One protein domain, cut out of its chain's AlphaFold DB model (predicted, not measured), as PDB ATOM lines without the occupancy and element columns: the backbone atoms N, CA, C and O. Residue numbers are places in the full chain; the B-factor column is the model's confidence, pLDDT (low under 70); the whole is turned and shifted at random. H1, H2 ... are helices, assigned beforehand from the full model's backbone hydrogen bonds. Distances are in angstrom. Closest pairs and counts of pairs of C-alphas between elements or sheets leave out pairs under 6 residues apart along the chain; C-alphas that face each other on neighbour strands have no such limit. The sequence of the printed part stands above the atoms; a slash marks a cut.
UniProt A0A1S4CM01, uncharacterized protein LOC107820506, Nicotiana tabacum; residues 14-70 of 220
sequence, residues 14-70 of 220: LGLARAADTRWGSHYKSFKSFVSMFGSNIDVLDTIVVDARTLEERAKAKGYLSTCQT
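What this domain is: This is residues 14 to 70 of the 220 residues of the protein "uncharacterized protein LOC107820506" of Nicotiana tabacum (UniProt A0A1S4CM01). Two antiparallel helices, H2 and H3, form a hairpin, and H1 turns off from the first end of H2 as an arm, making an L-like corner with it. The unnamed residues 14 to 22 fold back beside H1. The printed part has 57 residues with three named helices, in the order H1, H2, H3, and no named strand; its class is all helix. It is loose, with a radius of gyration of the C-alphas of 13.7 A, and elongated, spanning 38 by 20 by 16 A.

How they stand to each other: H2, residues 38 to 51, and H3, residues 55 to 68, touch and form a helical hairpin, a shallow tilt of 20 degrees, opposite ways; their closest C-alphas, of Val 49 and Arg 58, are 4.8 A apart. H1, residues 23 to 36, is close to H2 but not clearly touching: the closest C-alphas, of Phe 34 and Asn 41, are 7.7 A apart, and the lines are about perpendicular at 78 degrees. H1 and H3 are apart. In H1, H2 and H3 every O i to N i+4 pair is within hydrogen-bond range.

Where its parts are: H2 is 19.9 A long from first to last C-alpha, H3 19.9 A and H1 20.1 A. H1 begins at C-alpha 23 (-17.508, 40.816, -26.904); H3 ends at C-alpha 68 (-22.219, 40.641, -4.290).

The domain as a whole: The two C-alphas farthest apart, of Ala 20 and Leu 55, are 38.4 A apart. The printed part has no cut, and both links are tight. Residues 14 to 22 have pLDDT under 70.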
ATOM      1  N   LEU A  14     -33.076  40.546 -21.456       47.56
ATOM      2  CA  LEU A  14     -32.565  40.294 -20.118       47.56
ATOM      3  C   LEU A  14     -31.696  39.017 -20.017       47.56
ATOM      4  O   LEU A  14     -31.038  38.808 -18.997       47.56
ATOM      5  N   GLY A  15     -31.652  38.188 -21.068       45.94
ATOM      6  CA  GLY A  15     -30.880  36.939 -21.133       45.94
ATOM      7  C   GLY A  15     -29.410  37.103 -21.555       45.94
ATOM      8  O   GLY A  15     -29.004  38.138 -22.084       45.94
ATOM      9  N   LEU A  16     -28.602  36.052 -21.336       46.34
ATOM     10  CA  LEU A  16     -27.195  35.980 -21.767       46.34
ATOM     11  C   LEU A  16     -27.059  36.240 -23.282       46.34
ATOM     12  O   LEU A  16     -27.809  35.691 -24.091       46.34
ATOM     13  N   ALA A  17     -26.101  37.097 -23.650       46.22
ATOM     14  CA  ALA A  17     -25.918  37.610 -25.007       46.22
ATOM     15  C   ALA A  17     -25.638  36.509 -26.054       46.22
ATOM     16  O   ALA A  17     -24.995  35.499 -25.765       46.22
ATOM     17  N   ARG A  18     -26.090  36.725 -27.300       44.66
ATOM     18  CA  ARG A  18     -25.821  35.827 -28.440       44.66
ATOM     19  C   ARG A  18     -24.377  35.985 -28.925       44.66
ATOM     20  O   ARG A  18     -23.819  37.075 -28.881       44.66
ATOM     21  N   ALA A  19     -23.824  34.924 -29.516       34.44
ATOM     22  CA  ALA A  19     -22.459  34.869 -30.060       34.44
ATOM     23  C   ALA A  19     -22.136  35.894 -31.179       34.44
ATOM     24  O   ALA A  19     -20.983  36.002 -31.579       34.44
ATOM     25  N   ALA A  20     -23.134  36.633 -31.682       41.19
ATOM     26  CA  ALA A  20     -22.977  37.667 -32.710       41.19
ATOM     27  C   ALA A  20     -22.869  39.100 -32.147       41.19
ATOM     28  O   ALA A  20     -22.610  40.030 -32.907       41.19
ATOM     29  N   ASP A  21     -23.064  39.300 -30.839       54.06
ATOM     30  CA  ASP A  21     -22.730  40.579 -30.216       54.06
ATOM     31  C   ASP A  21     -21.207  40.719 -30.158       54.06
ATOM     32  O   ASP A  21     -20.490  39.754 -29.873       54.06
ATOM     33  N   THR A  22     -20.686  41.929 -30.370       65.19
ATOM     34  CA  THR A  22     -19.287  42.194 -30.022       65.19
ATOM     35  C   THR A  22     -19.057  41.759 -28.575       65.19
ATOM     36  O   THR A  22     -19.933  41.922 -27.721       65.19
ATOM     37  N   ARG A  23     -17.875  41.214 -28.273       70.31
ATOM     38  CA  ARG A  23     -17.508  40.816 -26.904       70.31
ATOM     39  C   ARG A  23     -17.846  41.918 -25.881       70.31
ATOM     40  O   ARG A  23     -18.379  41.634 -24.814       70.31
ATOM     41  N   TRP A  24     -17.648  43.180 -26.261       71.69
ATOM     42  CA  TRP A  24     -18.021  44.377 -25.500       71.69
ATOM     43  C   TRP A  24     -19.530  44.556 -25.287       71.69
ATOM     44  O   TRP A  24     -19.957  44.892 -24.183       71.69
ATOM     45  N   GLY A  25     -20.346  44.296 -26.311       80.06
ATOM     46  CA  GLY A  25     -21.804  44.321 -26.204       80.06
ATOM     47  C   GLY A  25     -22.333  43.281 -25.220       80.06
ATOM     48  O   GLY A  25     -23.223  43.590 -24.430       80.06
ATOM     49  N   SER A  26     -21.736  42.087 -25.202       82.06
ATOM     50  CA  SER A  26     -22.068  41.046 -24.222       82.06
ATOM     51  C   SER A  26     -21.743  41.483 -22.788       82.06
ATOM     52  O   SER A  26     -22.592  41.370 -21.901       82.06
ATOM     53  N   HIS A  27     -20.560  42.064 -22.560       85.12
ATOM     54  CA  HIS A  27     -20.169  42.572 -21.241       85.12
ATOM     55  C   HIS A  27     -21.112  43.677 -20.744       85.12
ATOM     56  O   HIS A  27     -21.626  43.580 -19.630       85.12
ATOM     57  N   TYR A  28     -21.425  44.671 -21.581       89.69
ATOM     58  CA  TYR A  28     -22.382  45.722 -21.225       89.69
ATOM     59  C   TYR A  28     -23.771  45.159 -20.889       89.69
ATOM     60  O   TYR A  28     -24.344  45.512 -19.856       89.69
ATOM     61  N   LYS A  29     -24.300  44.248 -21.721       90.31
ATOM     62  CA  LYS A  29     -25.587  43.578 -21.467       90.31
ATOM     63  C   LYS A  29     -25.568  42.810 -20.147       90.31
ATOM     64  O   LYS A  29     -26.537  42.884 -19.399       90.31
ATOM     65  N   SER A  30     -24.459  42.146 -19.836       90.00
ATOM     66  CA  SER A  30     -24.282  41.399 -18.588       90.00
ATOM     67  C   SER A  30     -24.314  42.325 -17.374       90.00
ATOM     68  O   SER A  30     -25.086  42.080 -16.454       90.00
ATOM     69  N   PHE A  31     -23.564  43.434 -17.390       91.75
ATOM     70  CA  PHE A  31     -23.605  44.419 -16.304       91.75
ATOM     71  C   PHE A  31     -24.998  45.035 -16.142       91.75
ATOM     72  O   PHE A  31     -25.516  45.118 -15.030       91.75
ATOM     73  N   LYS A  32     -25.637  45.425 -17.251       93.19
ATOM     74  CA  LYS A  32     -26.998  45.973 -17.242       93.19
ATOM     75  C   LYS A  32     -28.001  44.972 -16.657       93.19
ATOM     76  O   LYS A  32     -28.790  45.349 -15.793       93.19
ATOM     77  N   SER A  33     -27.958  43.717 -17.107       93.50
ATOM     78  CA  SER A  33     -28.848  42.655 -16.629       93.50
ATOM     79  C   SER A  33     -28.612  42.366 -15.148       93.50
ATOM     80  O   SER A  33     -29.564  42.355 -14.375       93.50
ATOM     81  N   PHE A  34     -27.353  42.271 -14.711       93.25
ATOM     82  CA  PHE A  34     -27.024  42.021 -13.307       93.25
ATOM     83  C   PHE A  34     -27.549  43.123 -12.377       93.25
ATOM     84  O   PHE A  34     -28.133  42.814 -11.342       93.25
ATOM     85  N   VAL A  35     -27.405  44.402 -12.751       93.69
ATOM     86  CA  VAL A  35     -27.988  45.525 -11.987       93.69
ATOM     87  C   VAL A  35     -29.514  45.413 -11.932       93.69
ATOM     88  O   VAL A  35     -30.111  45.617 -10.876       93.69
ATOM     89  N   SER A  36     -30.149  45.089 -13.062       94.44
ATOM     90  CA  SER A  36     -31.609  44.990 -13.165       94.44
ATOM     91  C   SER A  36     -32.184  43.817 -12.370       94.44
ATOM     92  O   SER A  36     -33.257  43.945 -11.789       94.44
ATOM     93  N   MET A  37     -31.482  42.685 -12.351       95.19
ATOM     94  CA  MET A  37     -31.901  41.444 -11.698       95.19
ATOM     95  C   MET A  37     -31.300  41.262 -10.308       95.19
ATOM     96  O   MET A  37     -31.372  40.167  -9.761       95.19
ATOM     97  N   PHE A  38     -30.687  42.297  -9.731       94.88
ATOM     98  CA  PHE A  38     -29.892  42.134  -8.516       94.88
ATOM     99  C   PHE A  38     -30.670  41.450  -7.386       94.88
ATOM    100  O   PHE A  38     -30.169  40.484  -6.827       94.88
ATOM    101  N   GLY A  39     -31.915  41.866  -7.124       95.06
ATOM    102  CA  GLY A  39     -32.774  41.210  -6.128       95.06
ATOM    103  C   GLY A  39     -32.951  39.712  -6.395       95.06
ATOM    104  O   GLY A  39     -32.601  38.898  -5.554       95.06
ATOM    105  N   SER A  40     -33.369  39.341  -7.609       96.31
ATOM    106  CA  SER A  40     -33.540  37.933  -7.989       96.31
ATOM    107  C   SER A  40     -32.240  37.129  -7.919       96.31
ATOM    108  O   SER A  40     -32.260  35.963  -7.540       96.31
ATOM    109  N   ASN A  41     -31.099  37.733  -8.263       92.69
ATOM    110  CA  ASN A  41     -29.795  37.081  -8.149       92.69
ATOM    111  C   ASN A  41     -29.441  36.793  -6.683       92.69
ATOM    112  O   ASN A  41     -28.936  35.714  -6.383       92.69
ATOM    113  N   ILE A  42     -29.723  37.738  -5.782       94.88
ATOM    114  CA  ILE A  42     -29.535  37.567  -4.338       94.88
ATOM    115  C   ILE A  42     -30.460  36.469  -3.800       94.88
ATOM    116  O   ILE A  42     -29.968  35.563  -3.134       94.88
ATOM    117  N   ASP A  43     -31.745  36.481  -4.160       95.06
ATOM    118  CA  ASP A  43     -32.718  35.470  -3.721       95.06
ATOM    119  C   ASP A  43     -32.318  34.056  -4.169       95.06
ATOM    120  O   ASP A  43     -32.391  33.092  -3.403       95.06
ATOM    121  N   VAL A  44     -31.852  33.919  -5.416       94.69
ATOM    122  CA  VAL A  44     -31.366  32.641  -5.952       94.69
ATOM    123  C   VAL A  44     -30.115  32.180  -5.209       94.69
ATOM    124  O   VAL A  44     -30.028  31.008  -4.845       94.69
ATOM    125  N   LEU A  45     -29.152  33.072  -4.961       94.06
ATOM    126  CA  LEU A  45     -27.944  32.723  -4.212       94.06
ATOM    127  C   LEU A  45     -28.270  32.298  -2.776       94.06
ATOM    128  O   LEU A  45     -27.709  31.309  -2.308       94.06
ATOM    129  N   ASP A  46     -29.192  32.987  -2.105       94.62
ATOM    130  CA  ASP A  46     -29.630  32.640  -0.752       94.62
ATOM    131  C   ASP A  46     -30.349  31.281  -0.722       94.62
ATOM    132  O   ASP A  46     -30.020  30.410   0.085       94.62
ATOM    133  N   THR A  47     -31.225  31.030  -1.700       96.12
ATOM    134  CA  THR A  47     -31.883  29.726  -1.876       96.12
ATOM    135  C   THR A  47     -30.855  28.604  -2.046       96.12
ATOM    136  O   THR A  47     -30.939  27.575  -1.378       96.12
ATOM    137  N   ILE A  48     -29.823  28.809  -2.877       94.06
ATOM    138  CA  ILE A  48     -28.749  27.821  -3.067       94.06
ATOM    139  C   ILE A  48     -27.973  27.587  -1.763       94.06
ATOM    140  O   ILE A  48     -27.582  26.456  -1.487       94.06
ATOM    141  N   VAL A  49     -27.745  28.617  -0.940       94.88
ATOM    142  CA  VAL A  49     -27.073  28.463   0.363       94.88
ATOM    143  C   VAL A  49     -27.875  27.554   1.300       94.88
ATOM    144  O   VAL A  49     -27.288  26.693   1.972       94.88
ATOM    145  N   VAL A  50     -29.198  27.727   1.338       95.25
ATOM    146  CA  VAL A  50     -30.109  26.922   2.164       95.25
ATOM    147  C   VAL A  50     -30.172  25.479   1.653       95.25
ATOM    148  O   VAL A  50     -29.909  24.552   2.425       95.25
ATOM    149  N   ASP A  51     -30.402  25.303   0.350       95.25
ATOM    150  CA  ASP A  51     -30.694  24.011  -0.289       95.25
ATOM    151  C   ASP A  51     -29.449  23.217  -0.732       95.25
ATOM    152  O   ASP A  51     -29.564  22.121  -1.290       95.25
ATOM    153  N   ALA A  52     -28.245  23.750  -0.504       94.19
ATOM    154  CA  ALA A  52     -26.990  23.106  -0.889       94.19
ATOM    155  C   ALA A  52     -26.869  21.675  -0.334       94.19
ATOM    156  O   ALA A  52     -27.018  21.434   0.868       94.19
ATOM    157  N   ARG A  53     -26.515  20.730  -1.215       94.56
ATOM    158  CA  ARG A  53     -26.345  19.307  -0.872       94.56
ATOM    159  C   ARG A  53     -24.986  19.030  -0.245       94.56
ATOM    160  O   ARG A  53     -24.844  18.095   0.540       94.56
ATOM    161  N   THR A  54     -23.989  19.839  -0.596       96.38
ATOM    162  CA  THR A  54     -22.618  19.725  -0.095       96.38
ATOM    163  C   THR A  54     -22.182  20.985   0.649       96.38
ATOM    164  O   THR A  54     -22.632  22.100   0.373       96.38
ATOM    165  N   LEU A  55     -21.244  20.821   1.587       93.94
ATOM    166  CA  LEU A  55     -20.619  21.953   2.280       93.94
ATOM    167  C   LEU A  55     -19.858  22.870   1.312       93.94
ATOM    168  O   LEU A  55     -19.817  24.080   1.527       93.94
ATOM    169  N   GLU A  56     -19.287  22.310   0.244       95.31
ATOM    170  CA  GLU A  56     -18.558  23.070  -0.770       95.31
ATOM    171  C   GLU A  56     -19.489  23.985  -1.578       95.31
ATOM    172  O   GLU A  56     -19.203  25.173  -1.720       95.31
ATOM    173  N   GLU A  57     -20.622  23.466  -2.064       92.94
ATOM    174  CA  GLU A  57     -21.637  24.269  -2.762       92.94
ATOM    175  C   GLU A  57     -22.152  25.398  -1.868       92.94
ATOM    176  O   GLU A  57     -22.179  26.556  -2.293       92.94
ATOM    177  N   ARG A  58     -22.476  25.081  -0.605       94.88
ATOM    178  CA  ARG A  58     -22.923  26.075   0.376       94.88
ATOM    179  C   ARG A  58     -21.879  27.169   0.579       94.88
ATOM    180  O   ARG A  58     -22.221  28.349   0.588       94.88
ATOM    181  N   ALA A  59     -20.611  26.790   0.746       95.19
ATOM    182  CA  ALA A  59     -19.521  27.735   0.959       95.19
ATOM    183  C   ALA A  59     -19.309  28.647  -0.259       95.19
ATOM    184  O   ALA A  59     -19.157  29.855  -0.087       95.19
ATOM    185  N   LYS A  60     -19.358  28.099  -1.482       94.69
ATOM    186  CA  LYS A  60     -19.244  28.880  -2.723       94.69
ATOM    187  C   LYS A  60     -20.402  29.857  -2.886       94.69
ATOM    188  O   LYS A  60     -20.158  31.042  -3.092       94.69
ATOM    189  N   ALA A  61     -21.642  29.386  -2.754       93.69
ATOM    190  CA  ALA A  61     -22.830  30.229  -2.882       93.69
ATOM    191  C   ALA A  61     -22.833  31.351  -1.838       93.69
ATOM    192  O   ALA A  61     -23.031  32.513  -2.183       93.69
ATOM    193  N   LYS A  62     -22.493  31.028  -0.583       95.00
ATOM    194  CA  LYS A  62     -22.360  32.019   0.489       95.00
ATOM    195  C   LYS A  62     -21.241  33.019   0.203       95.00
ATOM    196  O   LYS A  62     -21.414  34.207   0.454       95.00
ATOM    197  N   GLY A  63     -20.115  32.551  -0.336       94.19
ATOM    198  CA  GLY A  63     -19.020  33.400  -0.797       94.19
ATOM    199  C   GLY A  63     -19.502  34.409  -1.837       94.19
ATOM    200  O   GLY A  63     -19.406  35.611  -1.600       94.19
ATOM    201  N   TYR A  64     -20.111  33.938  -2.930       92.75
ATOM    202  CA  TYR A  64     -20.659  34.808  -3.975       92.75
ATOM    203  C   TYR A  64     -21.699  35.791  -3.443       92.75
ATOM    204  O   TYR A  64     -21.615  36.975  -3.762       92.75
ATOM    205  N   LEU A  65     -22.632  35.324  -2.610       93.88
ATOM    206  CA  LEU A  65     -23.643  36.162  -1.971       93.88
ATOM    207  C   LEU A  65     -22.985  37.292  -1.170       93.88
ATOM    208  O   LEU A  65     -23.257  38.465  -1.420       93.88
ATOM    209  N   SER A  66     -22.042  36.941  -0.291       93.12
ATOM    210  CA  SER A  66     -21.332  37.916   0.541       93.12
ATOM    211  C   SER A  66     -20.536  38.929  -0.283       93.12
ATOM    212  O   SER A  66     -20.529  40.108   0.048       93.12
ATOM    213  N   THR A  67     -19.913  38.501  -1.385       92.69
ATOM    214  CA  THR A  67     -19.174  39.385  -2.292       92.69
ATOM    215  C   THR A  67     -20.108  40.328  -3.049       92.69
ATOM    216  O   THR A  67     -19.828  41.522  -3.129       92.69
ATOM    217  N   CYS A  68     -21.231  39.826  -3.575       93.00
ATOM    218  CA  CYS A  68     -22.219  40.641  -4.290       93.00
ATOM    219  C   CYS A  68     -22.822  41.731  -3.399       93.00
ATOM    220  O   CYS A  68     -23.140  42.813  -3.885       93.00
ATOM    221  N   GLN A  69     -22.945  41.464  -2.098       93.50
ATOM    222  CA  GLN A  69     -23.479  42.386  -1.095       93.50
ATOM    223  C   GLN A  69     -22.394  43.277  -0.473       93.50
ATOM    224  O   GLN A  69     -22.409  43.553   0.724       93.50
ATOM    225  N   THR A  70     -21.446  43.746  -1.285       94.44
ATOM    226  CA  THR A  70     -20.455  44.747  -0.879       94.44
ATOM    227  C   THR A  70     -20.655  46.036  -1.661       94.44
ATOM    228  O   THR A  70     -21.028  46.015  -2.838       94.44
TER     229      THR A  70